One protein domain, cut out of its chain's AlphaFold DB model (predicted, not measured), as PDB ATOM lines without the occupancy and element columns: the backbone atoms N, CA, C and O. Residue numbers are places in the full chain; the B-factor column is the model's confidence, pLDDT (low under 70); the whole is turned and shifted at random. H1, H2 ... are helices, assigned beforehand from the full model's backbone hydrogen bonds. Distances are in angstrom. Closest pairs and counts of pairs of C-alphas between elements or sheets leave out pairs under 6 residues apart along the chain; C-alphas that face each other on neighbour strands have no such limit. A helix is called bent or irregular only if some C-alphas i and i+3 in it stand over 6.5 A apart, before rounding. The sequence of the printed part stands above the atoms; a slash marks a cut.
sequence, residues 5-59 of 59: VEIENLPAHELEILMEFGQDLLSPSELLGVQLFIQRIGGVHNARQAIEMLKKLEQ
ATOM      1  N   VAL A   5     -53.125  -3.489 -14.067       67.81
ATOM      2  CA  VAL A   5     -52.025  -3.298 -15.019       67.81
ATOM      3  C   VAL A   5     -50.726  -2.977 -14.281       67.81
ATOM      4  O   VAL A   5     -49.669  -3.410 -14.714       67.81
ATOM      5  N   GLU A   6     -50.782  -2.271 -13.152       83.31
ATOM      6  CA  GLU A   6     -49.585  -2.001 -12.350       83.31
ATOM      7  C   GLU A   6     -49.010  -3.278 -11.740       83.31
ATOM      8  O   GLU A   6     -47.814  -3.489 -11.878       83.31
ATOM      9  N   ILE A   7     -49.844  -4.161 -11.168       84.75
ATOM     10  CA  ILE A   7     -49.383  -5.426 -10.564       84.75
ATOM     11  C   ILE A   7     -48.657  -6.302 -11.596       84.75
ATOM     12  O   ILE A   7     -47.623  -6.880 -11.297       84.75
ATOM     13  N   GLU A   8     -49.174  -6.389 -12.821       84.19
ATOM     14  CA  GLU A   8     -48.575  -7.202 -13.892       84.19
ATOM     15  C   GLU A   8     -47.225  -6.692 -14.394       84.19
ATOM     16  O   GLU A   8     -46.481  -7.458 -15.000       84.19
ATOM     17  N   ASN A   9     -46.930  -5.416 -14.161       87.12
ATOM     18  CA  ASN A   9     -45.682  -4.783 -14.574       87.12
ATOM     19  C   ASN A   9     -44.660  -4.696 -13.436       87.12
ATOM     20  O   ASN A   9     -43.588  -4.124 -13.631       87.12
ATOM     21  N   LEU A  10     -44.986  -5.219 -12.251       90.31
ATOM     22  CA  LEU A  10     -44.046  -5.238 -11.143       90.31
ATOM     23  C   LEU A  10     -42.909  -6.222 -11.435       90.31
ATOM     24  O   LEU A  10     -43.156  -7.306 -11.978       90.31
ATOM     25  N   PRO A  11     -41.674  -5.878 -11.043       92.19
ATOM     26  CA  PRO A  11     -40.555  -6.797 -11.147       92.19
ATOM     27  C   PRO A  11     -40.778  -8.013 -10.244       92.19
ATOM     28  O   PRO A  11     -41.503  -7.961  -9.241       92.19
ATOM     29  N   ALA A  12     -40.118  -9.122 -10.567       92.31
ATOM     30  CA  ALA A  12     -40.389 -10.404  -9.926       92.31
ATOM     31  C   ALA A  12     -40.195 -10.388  -8.396       92.31
ATOM     32  O   ALA A  12     -40.929 -11.055  -7.667       92.31
ATOM     33  N   HIS A  13     -39.244  -9.595  -7.894       91.25
ATOM     34  CA  HIS A  13     -39.003  -9.441  -6.456       91.25
ATOM     35  C   HIS A  13     -40.129  -8.683  -5.731       91.25
ATOM     36  O   HIS A  13     -40.462  -9.016  -4.596       91.25
ATOM     37  N   GLU A  14     -40.762  -7.698  -6.372       91.31
ATOM     38  CA  GLU A  14     -41.908  -6.988  -5.788       91.31
ATOM     39  C   GLU A  14     -43.157  -7.873  -5.777       91.31
ATOM     40  O   GLU A  14     -43.889  -7.905  -4.786       91.31
ATOM     41  N   LEU A  15     -43.368  -8.660  -6.839       91.00
ATOM     42  CA  LEU A  15     -44.436  -9.664  -6.885       91.00
ATOM     43  C   LEU A  15     -44.302 -10.703  -5.766       91.00
ATOM     44  O   LEU A  15     -45.303 -11.091  -5.160       91.00
ATOM     45  N   GLU A  16     -43.079 -11.140  -5.470       91.19
ATOM     46  CA  GLU A  16     -42.804 -12.051  -4.360       91.19
ATOM     47  C   GLU A  16     -43.176 -11.428  -3.008       91.19
ATOM     48  O   GLU A  16     -43.911 -12.044  -2.235       91.19
ATOM     49  N   ILE A  17     -42.758 -10.186  -2.752       89.62
ATOM     50  CA  ILE A  17     -43.099  -9.469  -1.515       89.62
ATOM     51  C   ILE A  17     -44.622  -9.369  -1.349       89.62
ATOM     52  O   ILE A  17     -45.147  -9.623  -0.262       89.62
ATOM     53  N   LEU A  18     -45.353  -9.053  -2.423       89.75
ATOM     54  CA  LEU A  18     -46.816  -8.980  -2.395       89.75
ATOM     55  C   LEU A  18     -47.463 -10.334  -2.095       89.75
ATOM     56  O   LEU A  18     -48.476 -10.393  -1.397       89.75
ATOM     57  N   MET A  19     -46.895 -11.423  -2.605       87.69
ATOM     58  CA  MET A  19     -47.401 -12.768  -2.351       87.69
ATOM     59  C   MET A  19     -47.173 -13.245  -0.914       87.69
ATOM     60  O   MET A  19     -47.998 -14.006  -0.404       87.69
ATOM     61  N   GLU A  20     -46.075 -12.840  -0.278       87.81
ATOM     62  CA  GLU A  20     -45.698 -13.325   1.056       87.81
ATOM     63  C   GLU A  20     -46.185 -12.425   2.191       87.81
ATOM     64  O   GLU A  20     -46.637 -12.933   3.214       87.81
ATOM     65  N   PHE A  21     -46.162 -11.107   1.989       85.19
ATOM     66  CA  PHE A  21     -46.456 -10.113   3.029       85.19
ATOM     67  C   PHE A  21     -47.627  -9.190   2.675       85.19
ATOM     68  O   PHE A  21     -48.018  -8.340   3.475       85.19
ATOM     69  N   GLY A  22     -48.223  -9.339   1.487       81.50
ATOM     70  CA  GLY A  22     -49.269  -8.431   1.011       81.50
ATOM     71  C   GLY A  22     -50.515  -8.381   1.900       81.50
ATOM     72  O   GLY A  22     -51.192  -7.359   1.924       81.50
ATOM     73  N   GLN A  23     -50.814  -9.434   2.667       81.56
ATOM     74  CA  GLN A  23     -51.969  -9.444   3.580       81.56
ATOM     75  C   GLN A  23     -51.829  -8.454   4.742       81.56
ATOM     76  O   GLN A  23     -52.835  -7.896   5.172       81.56
ATOM     77  N   ASP A  24     -50.602  -8.210   5.204       85.19
ATOM     78  CA  ASP A  24     -50.330  -7.352   6.363       85.19
ATOM     79  C   ASP A  24     -50.027  -5.899   5.963       85.19
ATOM     80  O   ASP A  24     -50.102  -4.991   6.792       85.19
ATOM     81  N   LEU A  25     -49.675  -5.669   4.693       81.81
ATOM     82  CA  LEU A  25     -49.160  -4.387   4.200       81.81
ATOM     83  C   LEU A  25     -50.143  -3.623   3.305       81.81
ATOM     84  O   LEU A  25     -50.019  -2.405   3.164       81.81
ATOM     85  N   LEU A  26     -51.092  -4.313   2.670       85.75
ATOM     86  CA  LEU A  26     -51.950  -3.723   1.644       85.75
ATOM     87  C   LEU A  26     -53.297  -3.269   2.198       85.75
ATOM     88  O   LEU A  26     -53.896  -3.901   3.069       85.75
ATOM     89  N   SER A  27     -53.839  -2.206   1.606       90.12
ATOM     90  CA  SER A  27     -55.250  -1.879   1.805       90.12
ATOM     91  C   SER A  27     -56.154  -2.994   1.242       90.12
ATOM     92  O   SER A  27     -55.757  -3.700   0.308       90.12
ATOM     93  N   PRO A  28     -57.410  -3.132   1.710       89.06
ATOM     94  CA  PRO A  28     -58.328  -4.156   1.201       89.06
ATOM     95  C   PRO A  28     -58.519  -4.135  -0.326       89.06
ATOM     96  O   PRO A  28     -58.639  -5.185  -0.953       89.06
ATOM     97  N   SER A  29     -58.514  -2.948  -0.944       87.69
ATOM     98  CA  SER A  29     -58.610  -2.798  -2.403       87.69
ATOM     99  C   SER A  29     -57.390  -3.342  -3.143       87.69
ATOM    100  O   SER A  29     -57.528  -3.939  -4.209       87.69
ATOM    101  N   GLU A  30     -56.201  -3.149  -2.582       87.06
ATOM    102  CA  GLU A  30     -54.947  -3.602  -3.184       87.06
ATOM    103  C   GLU A  30     -54.785  -5.112  -2.996       87.06
ATOM    104  O   GLU A  30     -54.435  -5.817  -3.943       87.06
ATOM    105  N   LEU A  31     -55.172  -5.627  -1.825       89.19
ATOM    106  CA  LEU A  31     -55.225  -7.061  -1.564       89.19
ATOM    107  C   LEU A  31     -56.171  -7.784  -2.536       89.19
ATOM    108  O   LEU A  31     -55.820  -8.835  -3.071       89.19
ATOM    109  N   LEU A  32     -57.342  -7.203  -2.824       88.50
ATOM    110  CA  LEU A  32     -58.256  -7.730  -3.839       88.50
ATOM    111  C   LEU A  32     -57.605  -7.753  -5.232       88.50
ATOM    112  O   LEU A  32     -57.772  -8.725  -5.969       88.50
ATOM    113  N   GLY A  33     -56.843  -6.717  -5.593       88.25
ATOM    114  CA  GLY A  33     -56.075  -6.675  -6.840       88.25
ATOM    115  C   GLY A  33     -55.103  -7.852  -6.965       88.25
ATOM    116  O   GLY A  33     -55.114  -8.557  -7.978       88.25
ATOM    117  N   VAL A  34     -54.337  -8.122  -5.906       88.88
ATOM    118  CA  VAL A  34     -53.395  -9.251  -5.838       88.88
ATOM    119  C   VAL A  34     -54.127 -10.598  -5.892       88.88
ATOM    120  O   VAL A  34     -53.730 -11.490  -6.641       88.88
ATOM    121  N   GLN A  35     -55.238 -10.757  -5.171       89.88
ATOM    122  CA  GLN A  35     -56.031 -11.992  -5.206       89.88
ATOM    123  C   GLN A  35     -56.611 -12.278  -6.597       89.88
ATOM    124  O   GLN A  35     -56.587 -13.422  -7.052       89.88
ATOM    125  N   LEU A  36     -57.099 -11.250  -7.296       90.12
ATOM    126  CA  LEU A  36     -57.600 -11.382  -8.666       90.12
ATOM    127  C   LEU A  36     -56.488 -11.765  -9.648       90.12
ATOM    128  O   LEU A  36     -56.707 -12.611 -10.517       90.12
ATOM    129  N   PHE A  37     -55.299 -11.180  -9.493       88.88
ATOM    130  CA  PHE A  37     -54.111 -11.564 -10.254       88.88
ATOM    131  C   PHE A  37     -53.781 -13.051 -10.049       88.88
ATOM    132  O   PHE A  37     -53.684 -13.799 -11.023       88.88
ATOM    133  N   ILE A  38     -53.709 -13.502  -8.792       90.75
ATOM    134  CA  ILE A  38     -53.432 -14.900  -8.435       90.75
ATOM    135  C   ILE A  38     -54.479 -15.844  -9.043       90.75
ATOM    136  O   ILE A  38     -54.123 -16.862  -9.638       90.75
ATOM    137  N   GLN A  39     -55.769 -15.513  -8.929       91.38
ATOM    138  CA  GLN A  39     -56.857 -16.322  -9.489       91.38
ATOM    139  C   GLN A  39     -56.738 -16.477 -11.008       91.38
ATOM    140  O   GLN A  39     -56.893 -17.581 -11.526       91.38
ATOM    141  N   ARG A  40     -56.396 -15.404 -11.730       90.31
ATOM    142  CA  ARG A  40     -56.251 -15.447 -13.191       90.31
ATOM    143  C   ARG A  40     -55.141 -16.390 -13.654       90.31
ATOM    144  O   ARG A  40     -55.278 -17.015 -14.700       90.31
ATOM    145  N   ILE A  41     -54.058 -16.501 -12.889       88.31
ATOM    146  CA  ILE A  41     -52.915 -17.368 -13.221       88.31
ATOM    147  C   ILE A  41     -53.194 -18.832 -12.817       88.31
ATOM    148  O   ILE A  41     -52.394 -19.728 -13.074       88.31
ATOM    149  N   GLY A  42     -54.367 -19.125 -12.247       93.25
ATOM    150  CA  GLY A  42     -54.751 -20.472 -11.819       93.25
ATOM    151  C   GLY A  42     -54.363 -20.778 -10.374       93.25
ATOM    152  O   GLY A  42     -54.222 -21.940 -10.003       93.25
ATOM    153  N   GLY A  43     -54.200 -19.743  -9.549       93.50
ATOM    154  CA  GLY A  43     -53.966 -19.864  -8.118       93.50
ATOM    155  C   GLY A  43     -52.518 -19.626  -7.693       93.50
ATOM    156  O   GLY A  43     -51.617 -19.372  -8.491       93.50
ATOM    157  N   VAL A  44     -52.310 -19.709  -6.376       92.31
ATOM    158  CA  VAL A  44     -51.057 -19.344  -5.687       92.31
ATOM    159  C   VAL A  44     -49.864 -20.151  -6.199       92.31
ATOM    160  O   VAL A  44     -48.775 -19.606  -6.346       92.31
ATOM    161  N   HIS A  45     -50.060 -21.440  -6.489       94.44
ATOM    162  CA  HIS A  45     -48.988 -22.308  -6.975       94.44
ATOM    163  C   HIS A  45     -48.425 -21.822  -8.315       94.44
ATOM    164  O   HIS A  45     -47.215 -21.642  -8.451       94.44
ATOM    165  N   ASN A  46     -49.306 -21.546  -9.278       94.44
ATOM    166  CA  ASN A  46     -48.908 -21.065 -10.595       94.44
ATOM    167  C   ASN A  46     -48.328 -19.650 -10.521       94.44
ATOM    168  O   ASN A  46     -47.355 -19.363 -11.207       94.44
ATOM    169  N   ALA A  47     -48.877 -18.787  -9.658       92.56
ATOM    170  CA  ALA A  47     -48.323 -17.457  -9.422       92.56
ATOM    171  C   ALA A  47     -46.870 -17.531  -8.913       92.56
ATOM    172  O   ALA A  47     -46.003 -16.857  -9.462       92.56
ATOM    173  N   ARG A  48     -46.569 -18.423  -7.954       93.38
ATOM    174  CA  ARG A  48     -45.187 -18.655  -7.494       93.38
ATOM    175  C   ARG A  48     -44.281 -19.160  -8.617       93.38
ATOM    176  O   ARG A  48     -43.181 -18.649  -8.777       93.38
ATOM    177  N   GLN A  49     -44.737 -20.126  -9.418       94.56
ATOM    178  CA  GLN A  49     -43.947 -20.614 -10.556       94.56
ATOM    179  C   GLN A  49     -43.680 -19.523 -11.602       94.56
ATOM    180  O   GLN A  49     -42.571 -19.440 -12.127       94.56
ATOM    181  N   ALA A  50     -44.674 -18.681 -11.892       92.31
ATOM    182  CA  ALA A  50     -44.536 -17.565 -12.822       92.31
ATOM    183  C   ALA A  50     -43.516 -16.535 -12.316       92.31
ATOM    184  O   ALA A  50     -42.655 -16.109 -13.082       92.31
ATOM    185  N   ILE A  51     -43.554 -16.194 -11.024       92.56
ATOM    186  CA  ILE A  51     -42.575 -15.297 -10.394       92.56
ATOM    187  C   ILE A  51     -41.163 -15.886 -10.476       92.56
ATOM    188  O   ILE A  51     -40.240 -15.201 -10.904       92.56
ATOM    189  N   GLU A  52     -40.988 -17.167 -10.151       93.94
ATOM    190  CA  GLU A  52     -39.686 -17.838 -10.267       93.94
ATOM    191  C   GLU A  52     -39.159 -17.872 -11.707       93.94
ATOM    192  O   GLU A  52     -37.952 -17.789 -11.937       93.94
ATOM    193  N   MET A  53     -40.047 -17.985 -12.696       94.06
ATOM    194  CA  MET A  53     -39.671 -17.877 -14.104       94.06
ATOM    195  C   MET A  53     -39.251 -16.447 -14.465       94.06
ATOM    196  O   MET A  53     -38.228 -16.278 -15.123       94.06
ATOM    197  N   LEU A  54     -39.988 -15.429 -14.009       92.81
ATOM    198  CA  LEU A  54     -39.652 -14.020 -14.234       92.81
ATOM    199  C   LEU A  54     -38.293 -13.658 -13.624       92.81
ATOM    200  O   LEU A  54     -37.451 -13.109 -14.326       92.81
ATOM    201  N   LYS A  55     -38.012 -14.083 -12.384       93.38
ATOM    202  CA  LYS A  55     -36.701 -13.878 -11.737       93.38
ATOM    203  C   LYS A  55     -35.530 -14.410 -12.562       93.38
ATOM    204  O   LYS A  55     -34.435 -13.869 -12.487       93.38
ATOM    205  N   LYS A  56     -35.732 -15.497 -13.318       94.56
ATOM    206  CA  LYS A  56     -34.698 -16.072 -14.196       94.56
ATOM    207  C   LYS A  56     -34.503 -15.272 -15.483       94.56
ATOM    208  O   LYS A  56     -33.422 -15.330 -16.050       94.56
ATOM    209  N   LEU A  57     -35.543 -14.585 -15.956       92.25
ATOM    210  CA  LEU A  57     -35.511 -13.754 -17.164       92.25
ATOM    211  C   LEU A  57     -34.977 -12.342 -16.898       92.25
ATOM    212  O   LEU A  57     -34.493 -11.702 -17.822       92.25
ATOM    213  N   GLU A  58     -35.083 -11.864 -15.658       89.06
ATOM    214  CA  GLU A  58     -34.572 -10.560 -15.210       89.06
ATOM    215  C   GLU A  58     -33.056 -10.558 -14.902       89.06
ATOM    216  O   GLU A  58     -32.521  -9.510 -14.538       89.06
ATOM    217  N   GLN A  59     -32.371 -11.706 -15.029       67.12
ATOM    218  CA  GLN A  59     -30.906 -11.839 -14.897       67.12
ATOM    219  C   GLN A  59     -30.162 -11.247 -16.095       67.12
ATOM    220  O   GLN A  59     -29.075 -10.671 -15.861       67.12
TER     221      GLN A  59
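AT A GLANCE: This is residues 5 to 59 of the 59 residues of an uncharacterized protein of Bremerella alba (UniProt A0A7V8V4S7). Two helices, H3 and H4, meet at their link in a wide V, and H2 bridges the V's opening, its residues 12 to 16 packing on H4 and its residues 18 to 23 on H3. The short H1 packs on residues 33 to 37 of H3. The 55 printed residues, with four named helices in the order H1 H2 H3 H4 and no named strand, are all helix in class. The whole is compact, with a radius of gyration of the C-alphas of 10.7 A, yet elongated, spanning 32 by 20 by 20 A.

HOW THE PARTS SIT: Start at H1, residues 5 to 8, which touches H3, residues 28 to 40; the closest C-alphas are those of Ile 7 and Val 34, 7.3 A apart. Next comes H2, residues 12 to 25, close to H1 but not clearly touching it: C-alphas 7 and 15, the closest, are 7.5 A apart. H2 touches H3 at Gln 23 and Leu 31, their closest C-alphas at 6.5 A, with a steep tilt of 47 degrees, opposite ways. Look then at H4, residues 44 to 57: it touches H2, closest at the C-alphas of Ala 12 and Ile 51, 5.4 A, opposite ways at a tilt of 37 degrees, only just steep. H3 and H4 only just touch, and only at the corner by their link, with 3 pairs of C-alphas within 8 A, closest Ile 38 and Val 44 at 5.7 A; they stand about perpendicular, at 83 degrees. H1 and H4 are apart. Every O i to N i+4 pair is within hydrogen-bond range in H3 and H4, and 8 of 10 are in H2; H1 is too short for such a pair.

IN THESE COORDINATES: Find C-alpha 5 at (-52.025, -3.298, -15.019), where H1 begins. H2 runs 17.7 A and is irregular: C-alphas 20 and 23 are 7.8 A apart. H3 runs 18.4 A from C-alpha 28 at (-58.328, -4.156, 1.201), and H4 runs 20.1 A to C-alpha 57 at (-35.511, -13.754, -17.164).

THE WHOLE: The two C-alphas farthest apart are those of Pro 28 and Gln 59, at 32.7 A. The printed part has no cut, and its three links are tight. Mean pLDDT of the printed part is 88.9; residues 5 and 59 are under 70.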